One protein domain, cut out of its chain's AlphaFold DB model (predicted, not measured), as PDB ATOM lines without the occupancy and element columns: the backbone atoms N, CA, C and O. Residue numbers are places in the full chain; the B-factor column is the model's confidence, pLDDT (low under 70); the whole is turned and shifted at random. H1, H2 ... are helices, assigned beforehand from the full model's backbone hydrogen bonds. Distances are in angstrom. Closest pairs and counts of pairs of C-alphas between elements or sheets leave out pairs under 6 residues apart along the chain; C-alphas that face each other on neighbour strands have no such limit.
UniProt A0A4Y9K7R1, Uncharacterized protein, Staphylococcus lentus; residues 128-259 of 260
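Overview. This is residues 128 to 259 of the 260 residues of an uncharacterized protein of Staphylococcus lentus (UniProt A0A4Y9K7R1). Two long helices, H1 and H4, cross nearly at right angles in the core, with short H7 packed on both. H2 and H3 make one end of the body, H5 and H6 the other, and H8 turns off from H7; residues 148 to 153 stick out. The printed part has 132 residues with eight named helices, H1 to H8, and no named strand: all helix, mostly crossed. It is compact, radius of gyration of the C-alphas 15.6 A, and spans 42 by 34 by 32 A.

Arrangement. Start at H1, residues 128 to 147: its residues 136 to 143 touch H3, residues 168 to 180, at a steep tilt of 65 degrees, the closest C-alphas being Met 140 and Ile 174, 6.6 A apart. H4, residues 191 to 208, is the hub and touches H1 about perpendicular, at 79 degrees, closest at C-alphas Val 137 and Met 198, 7.0 A. H7, residues 239 to 245, touches H1 at a shallow tilt of 6 degrees, closest at C-alphas Asn 131 and Pro 240, 6.0 A, and H4 at Leu 201 and Ser 245, 4.6 A. H5, residues 214 to 225, forms a helical hairpin with H4. H6, residues 229 to 236, touches H5, and only just H4, with 3 pairs of C-alphas within 8 A. H2, residues 157 to 163, touches H3; H8, residues 247 to 257, touches H7 only at the corner. Every O i to N i+4 pair is within hydrogen-bond range except in H3, 8 of 9.

Along the chain. Find C-alpha 128 at (90.784, 67.748, 87.985); H1 runs 28.9 A from there. H4 runs 25.6 A from C-alpha 191 at (88.026, 49.686, 88.652). H8 ends at C-alpha 257, (79.995, 76.241, 82.938).

Size, cuts and confidence. The C-alphas of Gly 152 and Ser 230 are farthest apart, 45.9 A. The printed part has no cut and no long link. Residues 181 to 184, 187 to 189 and 258 to 259 have pLDDT under 70.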
ATOM      1  N   HIS A 128      90.982  67.844  89.431       93.38
ATOM      2  CA  HIS A 128      90.784  67.748  87.985       93.38
ATOM      3  C   HIS A 128      90.508  66.307  87.524       93.38
ATOM      4  O   HIS A 128      89.589  66.063  86.739       93.38
ATOM      5  N   ARG A 129      91.283  65.334  88.026       92.88
ATOM      6  CA  ARG A 129      91.069  63.920  87.690       92.88
ATOM      7  C   ARG A 129      89.743  63.411  88.251       92.88
ATOM      8  O   ARG A 129      89.068  62.659  87.549       92.88
ATOM      9  N   LEU A 130      89.366  63.830  89.459       95.44
ATOM     10  CA  LEU A 130      88.083  63.480  90.060       95.44
ATOM     11  C   LEU A 130      86.907  64.006  89.224       95.44
ATOM     12  O   LEU A 130      86.035  63.220  88.876       95.44
ATOM     13  N   ASN A 131      86.935  65.270  88.792       94.31
ATOM     14  CA  ASN A 131      85.898  65.852  87.926       94.31
ATOM     15  C   ASN A 131      85.703  65.057  86.626       94.31
ATOM     16  O   ASN A 131      84.574  64.803  86.204       94.31
ATOM     17  N   ILE A 132      86.798  64.610  86.000       92.62
ATOM     18  CA  ILE A 132      86.728  63.750  84.810       92.62
ATOM     19  C   ILE A 132      86.047  62.415  85.138       92.62
ATOM     20  O   ILE A 132      85.199  61.968  84.367       92.62
ATOM     21  N   LEU A 133      86.411  61.783  86.257       93.75
ATOM     22  CA  LEU A 133      85.840  60.499  86.664       93.75
ATOM     23  C   LEU A 133      84.355  60.620  87.012       93.75
ATOM     24  O   LEU A 133      83.572  59.796  86.555       93.75
ATOM     25  N   VAL A 134      83.956  61.658  87.747       94.88
ATOM     26  CA  VAL A 134      82.551  61.946  88.074       94.88
ATOM     27  C   VAL A 134      81.725  62.129  86.799       94.88
ATOM     28  O   VAL A 134      80.684  61.491  86.642       94.88
ATOM     29  N   LEU A 135      82.223  62.910  85.834       93.75
ATOM     30  CA  LEU A 135      81.587  63.071  84.522       93.75
ATOM     31  C   LEU A 135      81.406  61.730  83.800       93.75
ATOM     32  O   LEU A 135      80.326  61.430  83.293       93.75
ATOM     33  N   GLU A 136      82.457  60.913  83.738       92.81
ATOM     34  CA  GLU A 136      82.412  59.614  83.065       92.81
ATOM     35  C   GLU A 136      81.466  58.627  83.769       92.81
ATOM     36  O   GLU A 136      80.697  57.936  83.095       92.81
ATOM     37  N   VAL A 137      81.457  58.605  85.107       93.56
ATOM     38  CA  VAL A 137      80.518  57.815  85.917       93.56
ATOM     39  C   VAL A 137      79.078  58.253  85.660       93.56
ATOM     40  O   VAL A 137      78.219  57.399  85.444       93.56
ATOM     41  N   ASN A 138      78.797  59.555  85.611       93.75
ATOM     42  CA  ASN A 138      77.447  60.056  85.357       93.75
ATOM     43  C   ASN A 138      76.971  59.761  83.928       93.75
ATOM     44  O   ASN A 138      75.824  59.347  83.741       93.75
ATOM     45  N   ILE A 139      77.853  59.848  82.927       93.69
ATOM     46  CA  ILE A 139      77.554  59.383  81.562       93.69
ATOM     47  C   ILE A 139      77.230  57.883  81.567       93.69
ATOM     48  O   ILE A 139      76.246  57.463  80.954       93.69
ATOM     49  N   MET A 140      78.021  57.065  82.267       92.00
ATOM     50  CA  MET A 140      77.787  55.623  82.383       92.00
ATOM     51  C   MET A 140      76.433  55.317  83.045       92.00
ATOM     52  O   MET A 140      75.639  54.565  82.473       92.00
ATOM     53  N   LYS A 141      76.131  55.932  84.199       91.50
ATOM     54  CA  LYS A 141      74.839  55.806  84.901       91.50
ATOM     55  C   LYS A 141      73.672  56.202  83.985       91.50
ATOM     56  O   LYS A 141      72.664  55.494  83.913       91.50
ATOM     57  N   TYR A 142      73.823  57.286  83.219       93.06
ATOM     58  CA  TYR A 142      72.815  57.729  82.252       93.06
ATOM     59  C   TYR A 142      72.607  56.719  81.120       93.06
ATOM     60  O   TYR A 142      71.468  56.409  80.767       93.06
ATOM     61  N   ILE A 143      73.689  56.181  80.547       92.12
ATOM     62  CA  ILE A 143      73.625  55.154  79.498       92.12
ATOM     63  C   ILE A 143      72.901  53.908  80.012       92.12
ATOM     64  O   ILE A 143      72.056  53.368  79.294       92.12
ATOM     65  N   ASP A 144      73.194  53.460  81.233       90.25
ATOM     66  CA  ASP A 144      72.519  52.313  81.842       90.25
ATOM     67  C   ASP A 144      71.011  52.569  82.017       90.25
ATOM     68  O   ASP A 144      70.186  51.778  81.543       90.25
ATOM     69  N   LYS A 145      70.628  53.732  82.571       90.75
ATOM     70  CA  LYS A 145      69.218  54.158  82.682       90.75
ATOM     71  C   LYS A 145      68.538  54.216  81.308       90.75
ATOM     72  O   LYS A 145      67.441  53.687  81.144       90.75
ATOM     73  N   ASN A 146      69.197  54.790  80.300       91.81
ATOM     74  CA  ASN A 146      68.691  54.891  78.927       91.81
ATOM     75  C   ASN A 146      68.526  53.512  78.260       91.81
ATOM     76  O   ASN A 146      67.548  53.264  77.555       91.81
ATOM     77  N   ASN A 147      69.436  52.567  78.510       88.56
ATOM     78  CA  ASN A 147      69.357  51.216  77.950       88.56
ATOM     79  C   ASN A 147      68.146  50.425  78.465       88.56
ATOM     80  O   ASN A 147      67.630  49.579  77.725       88.56
ATOM     81  N   LYS A 148      67.675  50.726  79.679       89.50
ATOM     82  CA  LYS A 148      66.490  50.119  80.308       89.50
ATOM     83  C   LYS A 148      65.158  50.684  79.786       89.50
ATOM     84  O   LYS A 148      64.113  50.089  80.028       89.50
ATOM     85  N   GLN A 149      65.166  51.799  79.048       89.62
ATOM     86  CA  GLN A 149      63.945  52.407  78.501       89.62
ATOM     87  C   GLN A 149      63.395  51.659  77.273       89.62
ATOM     88  O   GLN A 149      64.101  50.905  76.601       89.62
ATOM     89  N   SER A 150      62.120  51.888  76.934       88.25
ATOM     90  CA  SER A 150      61.505  51.351  75.712       88.25
ATOM     91  C   SER A 150      62.090  52.001  74.449       88.25
ATOM     92  O   SER A 150      62.520  53.153  74.480       88.25
ATOM     93  N   LYS A 151      62.106  51.277  73.313       83.38
ATOM     94  CA  LYS A 151      62.795  51.696  72.068       83.38
ATOM     95  C   LYS A 151      62.486  53.135  71.626       83.38
ATOM     96  O   LYS A 151      63.403  53.821  71.202       83.38
ATOM     97  N   GLY A 152      61.238  53.595  71.756       84.44
ATOM     98  CA  GLY A 152      60.826  54.948  71.352       84.44
ATOM     99  C   GLY A 152      61.243  56.076  72.304       84.44
ATOM    100  O   GLY A 152      61.149  57.236  71.931       84.44
ATOM    101  N   LYS A 153      61.697  55.755  73.523       88.19
ATOM    102  CA  LYS A 153      62.157  56.736  74.523       88.19
ATOM    103  C   LYS A 153      63.682  56.816  74.628       88.19
ATOM    104  O   LYS A 153      64.196  57.778  75.189       88.19
ATOM    105  N   LYS A 154      64.399  55.832  74.069       91.88
ATOM    106  CA  LYS A 154      65.864  55.786  74.104       91.88
ATOM    107  C   LYS A 154      66.461  56.961  73.341       91.88
ATOM    108  O   LYS A 154      66.236  57.109  72.142       91.88
ATOM    109  N   LYS A 155      67.299  57.736  74.019       93.06
ATOM    110  CA  LYS A 155      68.125  58.766  73.390       93.06
ATOM    111  C   LYS A 155      69.284  58.140  72.627       93.06
ATOM    112  O   LYS A 155      69.833  57.113  73.050       93.06
ATOM    113  N   ARG A 156      69.667  58.761  71.509       93.44
ATOM    114  CA  ARG A 156      70.847  58.359  70.736       93.44
ATOM    115  C   ARG A 156      72.110  58.806  71.466       93.44
ATOM    116  O   ARG A 156      72.082  59.735  72.266       93.44
ATOM    117  N   ILE A 157      73.238  58.176  71.148       93.94
ATOM    118  CA  ILE A 157      74.546  58.540  71.720       93.94
ATOM    119  C   ILE A 157      74.904  60.006  71.427       93.94
ATOM    120  O   ILE A 157      75.463  60.667  72.293       93.94
ATOM    121  N   SER A 158      74.534  60.527  70.250       94.44
ATOM    122  CA  SER A 158      74.683  61.947  69.901       94.44
ATOM    123  C   SER A 158      73.923  62.864  70.857       94.44
ATOM    124  O   SER A 158      74.484  63.836  71.344       94.44
ATOM    125  N   ASP A 159      72.676  62.510  71.170       94.44
ATOM    126  CA  ASP A 159      71.810  63.324  72.023       94.44
ATOM    127  C   ASP A 159      72.310  63.285  73.482       94.44
ATOM    128  O   ASP A 159      72.233  64.272  74.203       94.44
ATOM    129  N   ILE A 160      72.865  62.149  73.925       94.38
ATOM    130  CA  ILE A 160      73.517  62.036  75.240       94.38
ATOM    131  C   ILE A 160      74.784  62.899  75.288       94.38
ATOM    132  O   ILE A 160      75.018  63.577  76.282       94.38
ATOM    133  N   ALA A 161      75.593  62.900  74.227       93.31
ATOM    134  CA  ALA A 161      76.800  63.721  74.158       93.31
ATOM    135  C   ALA A 161      76.481  65.220  74.274       93.31
ATOM    136  O   ALA A 161      77.137  65.922  75.038       93.31
ATOM    137  N   GLU A 162      75.419  65.671  73.604       92.06
ATOM    138  CA  GLU A 162      74.908  67.042  73.701       92.06
ATOM    139  C   GLU A 162      74.421  67.385  75.117       92.06
ATOM    140  O   GLU A 162      74.780  68.431  75.651       92.06
ATOM    141  N   ILE A 163      73.671  66.487  75.770       92.31
ATOM    142  CA  ILE A 163      73.186  66.686  77.148       92.31
ATOM    143  C   ILE A 163      74.335  66.946  78.126       92.31
ATOM    144  O   ILE A 163      74.204  67.809  78.992       92.31
ATOM    145  N   PHE A 164      75.433  66.203  77.989       91.25
ATOM    146  CA  PHE A 164      76.597  66.296  78.869       91.25
ATOM    147  C   PHE A 164      77.656  67.303  78.392       91.25
ATOM    148  O   PHE A 164      78.674  67.448  79.063       91.25
ATOM    149  N   GLY A 165      77.465  67.966  77.246       89.56
ATOM    150  CA  GLY A 165      78.451  68.903  76.696       89.56
ATOM    151  C   GLY A 165      79.789  68.246  76.326       89.56
ATOM    152  O   GLY A 165      80.844  68.861  76.454       89.56
ATOM    153  N   VAL A 166      79.781  66.977  75.901       91.25
ATOM    154  CA  VAL A 166      80.997  66.213  75.564       91.25
ATOM    155  C   VAL A 166      80.989  65.733  74.116       91.25
ATOM    156  O   VAL A 166      79.971  65.747  73.430       91.25
ATOM    157  N   SER A 167      82.132  65.245  73.632       93.25
ATOM    158  CA  SER A 167      82.211  64.669  72.290       93.25
ATOM    159  C   SER A 167      81.445  63.345  72.178       93.25
ATOM    160  O   SER A 167      81.456  62.511  73.090       93.25
ATOM    161  N   TYR A 168      80.855  63.103  71.001       94.56
ATOM    162  CA  TYR A 168      80.237  61.820  70.644       94.56
ATOM    163  C   TYR A 168      81.166  60.637  70.944       94.56
ATOM    164  O   TYR A 168      80.746  59.641  71.532       94.56
ATOM    165  N   THR A 169      82.447  60.767  70.585       93.25
ATOM    166  CA  THR A 169      83.461  59.724  70.766       93.25
ATOM    167  C   THR A 169      83.608  59.317  72.228       93.25
ATOM    168  O   THR A 169      83.741  58.127  72.505       93.25
ATOM    169  N   LYS A 170      83.523  60.263  73.174       92.25
ATOM    170  CA  LYS A 170      83.622  59.967  74.610       92.25
ATOM    171  C   LYS A 170      82.470  59.078  75.077       92.25
ATOM    172  O   LYS A 170      82.698  58.032  75.684       92.25
ATOM    173  N   VAL A 171      81.239  59.446  74.725       93.00
ATOM    174  CA  VAL A 171      80.033  58.684  75.089       93.00
ATOM    175  C   VAL A 171      80.004  57.328  74.384       93.00
ATOM    176  O   VAL A 171      79.692  56.311  75.004       93.00
ATOM    177  N   ALA A 172      80.372  57.283  73.101       91.62
ATOM    178  CA  ALA A 172      80.457  56.047  72.329       91.62
ATOM    179  C   ALA A 172      81.482  55.075  72.930       91.62
ATOM    180  O   ALA A 172      81.198  53.883  73.056       91.62
ATOM    181  N   TYR A 173      82.642  55.584  73.351       90.56
ATOM    182  CA  TYR A 173      83.689  54.783  73.973       90.56
ATOM    183  C   TYR A 173      83.214  54.158  75.291       90.56
ATOM    184  O   TYR A 173      83.263  52.931  75.418       90.56
ATOM    185  N   ILE A 174      82.639  54.955  76.200       90.31
ATOM    186  CA  ILE A 174      82.048  54.468  77.462       90.31
ATOM    187  C   ILE A 174      80.946  53.434  77.182       90.31
ATOM    188  O   ILE A 174      80.980  52.329  77.719       90.31
ATOM    189  N   SER A 175      80.009  53.745  76.277       88.56
ATOM    190  CA  SER A 175      78.912  52.837  75.912       88.56
ATOM    191  C   SER A 175      79.416  51.500  75.367       88.56
ATOM    192  O   SER A 175      78.881  50.445  75.707       88.56
ATOM    193  N   SER A 176      80.448  51.531  74.519       85.88
ATOM    194  CA  SER A 176      81.031  50.325  73.932       85.88
ATOM    195  C   SER A 176      81.703  49.444  74.985       85.88
ATOM    196  O   SER A 176      81.566  48.226  74.931       85.88
ATOM    197  N   TYR A 177      82.393  50.051  75.954       82.38
ATOM    198  CA  TYR A 177      83.116  49.334  76.998       82.38
ATOM    199  C   TYR A 177      82.158  48.680  77.998       82.38
ATOM    200  O   TYR A 177      82.279  47.485  78.278       82.38
ATOM    201  N   PHE A 178      81.141  49.433  78.423       77.62
ATOM    202  CA  PHE A 178      80.072  48.976  79.313       77.62
ATOM    203  C   PHE A 178      79.257  47.809  78.726       77.62
ATOM    204  O   PHE A 178      78.783  46.939  79.448       77.62
ATOM    205  N   LYS A 179      79.102  47.741  77.395       77.19
ATOM    206  CA  LYS A 179      78.369  46.650  76.723       77.19
ATOM    207  C   LYS A 179      79.158  45.343  76.585       77.19
ATOM    208  O   LYS A 179      78.534  44.316  76.331       77.19
ATOM    209  N   LYS A 180      80.492  45.370  76.686       73.00
ATOM    210  CA  LYS A 180      81.340  44.183  76.451       73.00
ATOM    211  C   LYS A 180      81.239  43.148  77.571       73.00
ATOM    212  O   LYS A 180      81.227  41.960  77.278       73.00
ATOM    213  N   ASP A 181      81.155  43.591  78.820       65.75
ATOM    214  CA  ASP A 181      80.962  42.736  79.992       65.75
ATOM    215  C   ASP A 181      80.177  43.526  81.044       65.75
ATOM    216  O   ASP A 181      80.455  44.703  81.266       65.75
ATOM    217  N   LYS A 182      79.225  42.877  81.724       61.53
ATOM    218  CA  LYS A 182      78.469  43.477  82.834       61.53
ATOM    219  C   LYS A 182      79.365  43.909  84.001       61.53
ATOM    220  O   LYS A 182      78.913  44.676  84.844       61.53
ATOM    221  N   LYS A 183      80.595  43.393  84.083       63.75
ATOM    222  CA  LYS A 183      81.578  43.758  85.112       63.75
ATOM    223  C   LYS A 183      82.392  45.010  84.775       63.75
ATOM    224  O   LYS A 183      83.049  45.534  85.669       63.75
ATOM    225  N   ASN A 184      82.355  45.486  83.532       68.81
ATOM    226  CA  ASN A 184      83.125  46.652  83.110       68.81
ATOM    227  C   ASN A 184      82.462  47.943  83.598       68.81
ATOM    228  O   ASN A 184      81.285  48.171  83.324       68.81
ATOM    229  N   LEU A 185      83.236  48.804  84.260       74.00
ATOM    230  CA  LEU A 185      82.767  50.115  84.708       74.00
ATOM    231  C   LEU A 185      83.148  51.192  83.687       74.00
ATOM    232  O   LEU A 185      82.348  51.555  82.827       74.00
ATOM    233  N   LEU A 186      84.399  51.655  83.716       79.62
ATOM    234  CA  LEU A 186      84.910  52.662  82.790       79.62
ATOM    235  C   LEU A 186      86.110  52.133  82.000       79.62
ATOM    236  O   LEU A 186      86.771  51.198  82.435       79.62
ATOM    237  N   PRO A 187      86.431  52.736  80.844       64.81
ATOM    238  CA  PRO A 187      87.552  52.280  80.025       64.81
ATOM    239  C   PRO A 187      88.942  52.511  80.650       64.81
ATOM    240  O   PRO A 187      89.937  51.999  80.136       64.81
ATOM    241  N   HIS A 188      89.029  53.310  81.722       66.00
ATOM    242  CA  HIS A 188      90.271  53.553  82.460       66.00
ATOM    243  C   HIS A 188      90.548  52.415  83.449       66.00
ATOM    244  O   HIS A 188      89.634  51.878  84.057       66.00
ATOM    245  N   LYS A 189      91.827  52.075  83.633       62.81
ATOM    246  CA  LYS A 189      92.307  50.825  84.254       62.81
ATOM    247  C   LYS A 189      92.092  50.665  85.775       62.81
ATOM    248  O   LYS A 189      92.568  49.677  86.322       62.81
ATOM    249  N   ASP A 190      91.394  51.575  86.452       80.62
ATOM    250  CA  ASP A 190      91.295  51.586  87.922       80.62
ATOM    251  C   ASP A 190      89.871  51.321  88.425       80.62
ATOM    252  O   ASP A 190      89.239  52.177  89.044       80.62
ATOM    253  N   ASP A 191      89.367  50.103  88.205       85.25
ATOM    254  CA  ASP A 191      88.026  49.686  88.652       85.25
ATOM    255  C   ASP A 191      87.793  49.912  90.153       85.25
ATOM    256  O   ASP A 191      86.682  50.248  90.560       85.25
ATOM    257  N   LYS A 192      88.829  49.748  90.992       90.44
ATOM    258  CA  LYS A 192      88.739  50.037  92.434       90.44
ATOM    259  C   LYS A 192      88.401  51.505  92.692       90.44
ATOM    260  O   LYS A 192      87.470  51.792  93.439       90.44
ATOM    261  N   LEU A 193      89.125  52.420  92.048       92.56
ATOM    262  CA  LEU A 193      88.889  53.852  92.189       92.56
ATOM    263  C   LEU A 193      87.502  54.231  91.665       92.56
ATOM    264  O   LEU A 193      86.791  54.983  92.319       92.56
ATOM    265  N   VAL A 194      87.089  53.678  90.521       92.00
ATOM    266  CA  VAL A 194      85.755  53.945  89.966       92.00
ATOM    267  C   VAL A 194      84.658  53.485  90.929       92.00
ATOM    268  O   VAL A 194      83.704  54.226  91.148       92.00
ATOM    269  N   LYS A 195      84.805  52.313  91.563       92.56
ATOM    270  CA  LYS A 195      83.866  51.842  92.598       92.56
ATOM    271  C   LYS A 195      83.801  52.782  93.797       92.56
ATOM    272  O   LYS A 195      82.706  53.056  94.270       92.56
ATOM    273  N   ILE A 196      84.943  53.286  94.263       95.19
ATOM    274  CA  ILE A 196      85.000  54.257  95.364       95.19
ATOM    275  C   ILE A 196      84.315  55.570  94.971       95.19
ATOM    276  O   ILE A 196      83.491  56.067  95.728       95.19
ATOM    277  N   VAL A 197      84.575  56.090  93.767       95.62
ATOM    278  CA  VAL A 197      83.910  57.301  93.256       95.62
ATOM    279  C   VAL A 197      82.399  57.091  93.155       95.62
ATOM    280  O   VAL A 197      81.639  57.944  93.594       95.62
ATOM    281  N   MET A 198      81.944  55.952  92.623       94.19
ATOM    282  CA  MET A 198      80.516  55.621  92.562       94.19
ATOM    283  C   MET A 198      79.885  55.558  93.952       94.19
ATOM    284  O   MET A 198      78.865  56.204  94.166       94.19
ATOM    285  N   ARG A 199      80.520  54.841  94.888       95.31
ATOM    286  CA  ARG A 199      80.093  54.749  96.289       95.31
ATOM    287  C   ARG A 199      79.965  56.134  96.914       95.31
ATOM    288  O   ARG A 199      78.953  56.410  97.535       95.31
ATOM    289  N   ASN A 200      80.965  56.996  96.742       97.31
ATOM    290  CA  ASN A 200      80.956  58.340  97.312       97.31
ATOM    291  C   ASN A 200      79.829  59.198  96.719       97.31
ATOM    292  O   ASN A 200      79.135  59.864  97.470       97.31
ATOM    293  N   LEU A 201      79.586  59.130  95.405       96.44
ATOM    294  CA  LEU A 201      78.460  59.830  94.773       96.44
ATOM    295  C   LEU A 201      77.100  59.333  95.285       96.44
ATOM    296  O   LEU A 201      76.209  60.143  95.531       96.44
ATOM    297  N   ASP A 202      76.942  58.016  95.428       94.38
ATOM    298  CA  ASP A 202      75.701  57.401  95.913       94.38
ATOM    299  C   ASP A 202      75.454  57.753  97.389       94.38
ATOM    300  O   ASP A 202      74.348  58.145  97.749       94.38
ATOM    301  N   LEU A 203      76.505  57.709  98.211       95.12
ATOM    302  CA  LEU A 203      76.484  58.111  99.616       95.12
ATOM    303  C   LEU A 203      76.136  59.596  99.778       95.12
ATOM    304  O   LEU A 203      75.277  59.940 100.586       95.12
ATOM    305  N   THR A 204      76.767  60.478  98.998       95.75
ATOM    306  CA  THR A 204      76.472  61.916  99.029       95.75
ATOM    307  C   THR A 204      75.019  62.182  98.637       95.75
ATOM    308  O   THR A 204      74.340  62.953  99.312       95.75
ATOM    309  N   LYS A 205      74.506  61.503  97.600       93.50
ATOM    310  CA  LYS A 205      73.097  61.607  97.199       93.50
ATOM    311  C   LYS A 205      72.157  61.146  98.316       93.50
ATOM    312  O   LYS A 205      71.201  61.849  98.618       93.50
ATOM    313  N   GLU A 206      72.441  60.001  98.943       92.56
ATOM    314  CA  GLU A 206      71.632  59.463 100.046       92.56
ATOM    315  C   GLU A 206      71.536  60.444 101.219       92.56
ATOM    316  O   GLU A 206      70.459  60.606 101.786       92.56
ATOM    317  N   ILE A 207      72.631  61.128 101.560       92.94
ATOM    318  CA  ILE A 207      72.645  62.115 102.646       92.94
ATOM    319  C   ILE A 207      71.886  63.389 102.258       92.94
ATOM    320  O   ILE A 207      71.089  63.874 103.057       92.94
ATOM    321  N   ILE A 208      72.083  63.908 101.041       89.88
ATOM    322  CA  ILE A 208      71.403  65.127 100.563       89.88
ATOM    323  C   ILE A 208      69.883  64.920 100.453       89.88
ATOM    324  O   ILE A 208      69.113  65.830 100.754       89.88
ATOM    325  N   GLU A 209      69.443  63.737 100.021       90.00
ATOM    326  CA  GLU A 209      68.024  63.408  99.828       90.00
ATOM    327  C   GLU A 209      67.363  62.793 101.075       90.00
ATOM    328  O   GLU A 209      66.172  62.477 101.052       90.00
ATOM    329  N   SER A 210      68.115  62.599 102.160       90.88
ATOM    330  CA  SER A 210      67.612  61.981 103.385       90.88
ATOM    331  C   SER A 210      66.565  62.859 104.080       90.88
ATOM    332  O   SER A 210      66.766  64.048 104.308       90.88
ATOM    333  N   GLU A 211      65.468  62.236 104.520       89.62
ATOM    334  CA  GLU A 211      64.465  62.874 105.389       89.62
ATOM    335  C   GLU A 211      64.943  63.009 106.847       89.62
ATOM    336  O   GLU A 211      64.362  63.751 107.642       89.62
ATOM    337  N   LEU A 212      65.993  62.270 107.223       89.69
ATOM    338  CA  LEU A 212      66.651  62.415 108.519       89.69
ATOM    339  C   LEU A 212      67.452  63.718 108.560       89.69
ATOM    340  O   LEU A 212      67.929  64.195 107.535       89.69
ATOM    341  N   ASN A 213      67.679  64.241 109.767       90.81
ATOM    342  CA  ASN A 213      68.678  65.289 109.942       90.81
ATOM    343  C   ASN A 213      70.073  64.795 109.501       90.81
ATOM    344  O   ASN A 213      70.352  63.593 109.496       90.81
ATOM    345  N   GLU A 214      70.939  65.737 109.136       88.56
ATOM    346  CA  GLU A 214      72.248  65.453 108.539       88.56
ATOM    347  C   GLU A 214      73.097  64.505 109.399       88.56
ATOM    348  O   GLU A 214      73.651  63.530 108.900       88.56
ATOM    349  N   GLU A 215      73.136  64.723 110.715       92.69
ATOM    350  CA  GLU A 215      73.920  63.897 111.634       92.69
ATOM    351  C   GLU A 215      73.424  62.443 111.689       92.69
ATOM    352  O   GLU A 215      74.226  61.512 111.609       92.69
ATOM    353  N   ASN A 216      72.106  62.218 111.731       93.31
ATOM    354  CA  ASN A 216      71.542  60.868 111.697       93.31
ATOM    355  C   ASN A 216      71.721  60.206 110.322       93.31
ATOM    356  O   ASN A 216      71.926  58.993 110.253       93.31
ATOM    357  N   ALA A 217      71.655  60.981 109.233       93.56
ATOM    358  CA  ALA A 217      71.925  60.485 107.885       93.56
ATOM    359  C   ALA A 217      73.381  60.010 107.754       93.56
ATOM    360  O   ALA A 217      73.629  58.903 107.273       93.56
ATOM    361  N   ILE A 218      74.334  60.790 108.278       94.50
ATOM    362  CA  ILE A 218      75.758  60.432 108.341       94.50
ATOM    363  C   ILE A 218      75.968  59.164 109.175       94.50
ATOM    364  O   ILE A 218      76.649  58.247 108.723       94.50
ATOM    365  N   GLN A 219      75.358  59.067 110.360       94.50
ATOM    366  CA  GLN A 219      75.467  57.880 111.221       94.50
ATOM    367  C   GLN A 219      74.909  56.615 110.561       94.50
ATOM    368  O   GLN A 219      75.442  55.518 110.749       94.50
ATOM    369  N   LYS A 220      73.816  56.745 109.802       93.94
ATOM    370  CA  LYS A 220      73.241  55.637 109.037       93.94
ATOM    371  C   LYS A 220      74.185  55.209 107.913       93.94
ATOM    372  O   LYS A 220      74.554  54.039 107.855       93.94
ATOM    373  N   ALA A 221      74.638  56.153 107.092       93.25
ATOM    374  CA  ALA A 221      75.573  55.879 106.004       93.25
ATOM    375  C   ALA A 221      76.898  55.279 106.516       93.25
ATOM    376  O   ALA A 221      77.433  54.355 105.908       93.25
ATOM    377  N   ALA A 222      77.397  55.724 107.673       93.94
ATOM    378  CA  ALA A 222      78.601  55.166 108.292       93.94
ATOM    379  C   ALA A 222      78.478  53.658 108.541       93.94
ATOM    380  O   ALA A 222      79.404  52.897 108.259       93.94
ATOM    381  N   LYS A 223      77.305  53.218 109.010       93.94
ATOM    382  CA  LYS A 223      77.005  51.801 109.243       93.94
ATOM    383  C   LYS A 223      76.784  51.036 107.942       93.94
ATOM    384  O   LYS A 223      77.301  49.933 107.807       93.94
ATOM    385  N   ASP A 224      76.034  51.611 107.005       93.69
ATOM    386  CA  ASP A 224      75.644  50.935 105.763       93.69
ATOM    387  C   ASP A 224      76.845  50.707 104.827       93.69
ATOM    388  O   ASP A 224      76.926  49.677 104.156       93.69
ATOM    389  N   TYR A 225      77.799  51.645 104.808       90.69
ATOM    390  CA  TYR A 225      78.976  51.593 103.935       90.69
ATOM    391  C   TYR A 225      80.266  51.139 104.635       90.69
ATOM    392  O   TYR A 225      81.275  50.987 103.946       90.69
ATOM    393  N   ASP A 226      80.239  50.904 105.954       92.94
ATOM    394  CA  ASP A 226      81.410  50.575 106.787       92.94
ATOM    395  C   ASP A 226      82.531  51.627 106.654       92.94
ATOM    396  O   ASP A 226      83.673  51.343 106.284       92.94
ATOM    397  N   ILE A 227      82.167  52.894 106.882       93.50
ATOM    398  CA  ILE A 227      83.058  54.059 106.784       93.50
ATOM    399  C   ILE A 227      82.895  54.911 108.040       93.50
ATOM    400  O   ILE A 227      81.783  55.143 108.504       93.50
ATOM    401  N   GLU A 228      83.998  55.433 108.573       94.06
ATOM    402  CA  GLU A 228      83.950  56.368 109.700       94.06
ATOM    403  C   GLU A 228      83.139  57.633 109.366       94.06
ATOM    404  O   GLU A 228      83.296  58.232 108.300       94.06
ATOM    405  N   GLU A 229      82.325  58.110 110.312       95.25
ATOM    406  CA  GLU A 229      81.514  59.329 110.149       95.25
ATOM    407  C   GLU A 229      82.359  60.558 109.777       95.25
ATOM    408  O   GLU A 229      81.939  61.404 108.987       95.25
ATOM    409  N   SER A 230      83.577  60.647 110.316       93.69
ATOM    410  CA  SER A 230      84.552  61.698 110.007       93.69
ATOM    411  C   SER A 230      84.949  61.706 108.526       93.69
ATOM    412  O   SER A 230      85.103  62.773 107.932       93.69
ATOM    413  N   MET A 231      85.089  60.527 107.919       95.75
ATOM    414  CA  MET A 231      85.399  60.368 106.503       95.75
ATOM    415  C   MET A 231      84.182  60.699 105.640       95.75
ATOM    416  O   MET A 231      84.325  61.365 104.620       95.75
ATOM    417  N   ILE A 232      82.981  60.302 106.069       95.75
ATOM    418  CA  ILE A 232      81.739  60.677 105.384       95.75
ATOM    419  C   ILE A 232      81.590  62.193 105.310       95.75
ATOM    420  O   ILE A 232      81.358  62.703 104.218       95.75
ATOM    421  N   LYS A 233      81.801  62.904 106.425       95.06
ATOM    422  CA  LYS A 233      81.780  64.377 106.463       95.06
ATOM    423  C   LYS A 233      82.714  64.976 105.406       95.06
ATOM    424  O   LYS A 233      82.287  65.757 104.569       95.06
ATOM    425  N   ARG A 234      83.957  64.494 105.332       94.88
ATOM    426  CA  ARG A 234      84.922  64.928 104.301       94.88
ATOM    427  C   ARG A 234      84.476  64.611 102.870       94.88
ATOM    428  O   ARG A 234      84.756  65.380 101.957       94.88
ATOM    429  N   ILE A 235      83.822  63.472 102.647       96.44
ATOM    430  CA  ILE A 235      83.310  63.096 101.322       96.44
ATOM    431  C   ILE A 235      82.181  64.040 100.899       96.44
ATOM    432  O   ILE A 235      82.205  64.529  99.768       96.44
ATOM    433  N   ILE A 236      81.219  64.313 101.786       95.00
ATOM    434  CA  ILE A 236      80.078  65.188 101.479       95.00
ATOM    435  C   ILE A 236      80.446  66.672 101.443       95.00
ATOM    436  O   ILE A 236      79.727  67.430 100.815       95.00
ATOM    437  N   ASP A 237      81.581  67.065 102.023       94.62
ATOM    438  CA  ASP A 237      82.138  68.420 101.916       94.62
ATOM    439  C   ASP A 237      82.959  68.633 100.627       94.62
ATOM    440  O   ASP A 237      83.397  69.745 100.320       94.62
ATOM    441  N   CYS A 238      83.230  67.575  99.861       96.06
ATOM    442  CA  CYS A 238      84.045  67.655  98.655       96.06
ATOM    443  C   CYS A 238      83.176  68.011  97.437       96.06
ATOM    444  O   CYS A 238      82.428  67.180  96.920       96.06
ATOM    445  N   GLU A 239      83.317  69.245  96.943       94.75
ATOM    446  CA  GLU A 239      82.483  69.840  95.882       94.75
ATOM    447  C   GLU A 239      82.239  68.932  94.653       94.75
ATOM    448  O   GLU A 239      81.075  68.771  94.281       94.75
ATOM    449  N   PRO A 240      83.240  68.249  94.054       95.31
ATOM    450  CA  PRO A 240      82.991  67.320  92.945       95.31
ATOM    451  C   PRO A 240      81.997  66.192  93.255       95.31
ATOM    452  O   PRO A 240      81.273  65.751  92.359       95.31
ATOM    453  N   TYR A 241      81.966  65.699  94.498       97.06
ATOM    454  CA  TYR A 241      81.006  64.677  94.912       97.06
ATOM    455  C   TYR A 241      79.615  65.273  95.118       97.06
ATOM    456  O   TYR A 241      78.642  64.650  94.700       97.06
ATOM    457  N   ILE A 242      79.516  66.487  95.666       94.12
ATOM    458  CA  ILE A 242      78.247  67.217  95.805       94.12
ATOM    459  C   ILE A 242      77.639  67.481  94.425       94.12
ATOM    460  O   ILE A 242      76.546  66.993  94.138       94.12
ATOM    461  N   GLU A 243      78.365  68.185  93.547       93.12
ATOM    462  CA  GLU A 243      77.901  68.549  92.200       93.12
ATOM    463  C   GLU A 243      77.544  67.316  91.356       93.12
ATOM    464  O   GLU A 243      76.644  67.369  90.518       93.12
ATOM    465  N   GLY A 244      78.277  66.216  91.542       92.69
ATOM    466  CA  GLY A 244      78.120  64.991  90.767       92.69
ATOM    467  C   GLY A 244      77.080  64.007  91.286       92.69
ATOM    468  O   GLY A 244      76.759  63.066  90.555       92.69
ATOM    469  N   SER A 245      76.622  64.160  92.530       92.69
ATOM    470  CA  SER A 245      75.776  63.178  93.227       92.69
ATOM    471  C   SER A 245      74.420  62.976  92.548       92.69
ATOM    472  O   SER A 245      73.956  61.840  92.415       92.69
ATOM    473  N   ASP A 246      73.827  64.056  92.033       92.38
ATOM    474  CA  ASP A 246      72.612  64.018  91.230       92.38
ATOM    475  C   ASP A 246      72.881  64.321  89.751       92.38
ATOM    476  O   ASP A 246      73.507  65.314  89.385       92.38
ATOM    477  N   ILE A 247      72.380  63.453  88.868       89.25
ATOM    478  CA  ILE A 247      72.644  63.542  87.428       89.25
ATOM    479  C   ILE A 247      71.971  64.774  86.812       89.25
ATOM    480  O   ILE A 247      72.520  65.361  85.878       89.25
ATOM    481  N   GLU A 248      70.781  65.145  87.280       87.19
ATOM    482  CA  GLU A 248      70.007  66.253  86.718       87.19
ATOM    483  C   GLU A 248      70.655  67.578  87.121       87.19
ATOM    484  O   GLU A 248      70.984  68.382  86.242       87.19
ATOM    485  N   THR A 249      70.990  67.732  88.405       86.12
ATOM    486  CA  THR A 249      71.791  68.857  88.906       86.12
ATOM    487  C   THR A 249      73.145  68.953  88.194       86.12
ATOM    488  O   THR A 249      73.524  70.025  87.719       86.12
ATOM    489  N   PHE A 250      73.851  67.834  88.021       89.19
ATOM    490  CA  PHE A 250      75.145  67.804  87.338       89.19
ATOM    491  C   PHE A 250      75.062  68.278  85.877       89.19
ATOM    492  O   PHE A 250      75.945  68.991  85.388       89.19
ATOM    493  N   ILE A 251      74.004  67.895  85.152       87.44
ATOM    494  CA  ILE A 251      73.767  68.348  83.773       87.44
ATOM    495  C   ILE A 251      73.523  69.862  83.741       87.44
ATOM    496  O   ILE A 251      74.047  70.548  82.860       87.44
ATOM    497  N   GLU A 252      72.747  70.399  84.682       86.19
ATOM    498  CA  GLU A 252      72.484  71.839  84.768       86.19
ATOM    499  C   GLU A 252      73.756  72.647  85.044       86.19
ATOM    500  O   GLU A 252      74.007  73.646  84.363       86.19
ATOM    501  N   ILE A 253      74.589  72.194  85.985       83.19
ATOM    502  CA  ILE A 253      75.866  72.837  86.323       83.19
ATOM    503  C   ILE A 253      76.799  72.867  85.106       83.19
ATOM    504  O   ILE A 253      77.330  73.923  84.758       83.19
ATOM    505  N   ASN A 254      76.968  71.742  84.404       77.38
ATOM    506  CA  ASN A 254      77.864  71.678  83.241       77.38
ATOM    507  C   ASN A 254      77.395  72.541  82.066       77.38
ATOM    508  O   ASN A 254      78.221  73.106  81.347       77.38
ATOM    509  N   LYS A 255      76.079  72.686  81.880       77.06
ATOM    510  CA  LYS A 255      75.527  73.601  80.874       77.06
ATOM    511  C   LYS A 255      75.840  75.059  81.191       77.06
ATOM    512  O   LYS A 255      76.148  75.806  80.272       77.06
ATOM    513  N   LYS A 256      75.788  75.457  82.467       78.25
ATOM    514  CA  LYS A 256      76.169  76.815  82.894       78.25
ATOM    515  C   LYS A 256      77.660  77.069  82.658       78.25
ATOM    516  O   LYS A 256      77.991  78.025  81.972       78.25
ATOM    517  N   LYS A 257      78.528  76.148  83.099       75.00
ATOM    518  CA  LYS A 257      79.995  76.241  82.938       75.00
ATOM    519  C   LYS A 257      80.462  76.266  81.472       75.00
ATOM    520  O   LYS A 257      81.563  76.714  81.198       75.00
ATOM    521  N   SER A 258      79.656  75.759  80.536       65.25
ATOM    522  CA  SER A 258      79.976  75.759  79.096       65.25
ATOM    523  C   SER A 258      79.554  77.042  78.363       65.25
ATOM    524  O   SER A 258      79.916  77.210  77.200       65.25
ATOM    525  N   ASN A 259      78.758  77.904  79.007       56.81
ATOM    526  CA  ASN A 259      78.252  79.164  78.448       56.81
ATOM    527  C   ASN A 259      78.974  80.409  79.006       56.81
ATOM    528  O   ASN A 259      78.637  81.522  78.598       56.81
TER     529      ASN A 259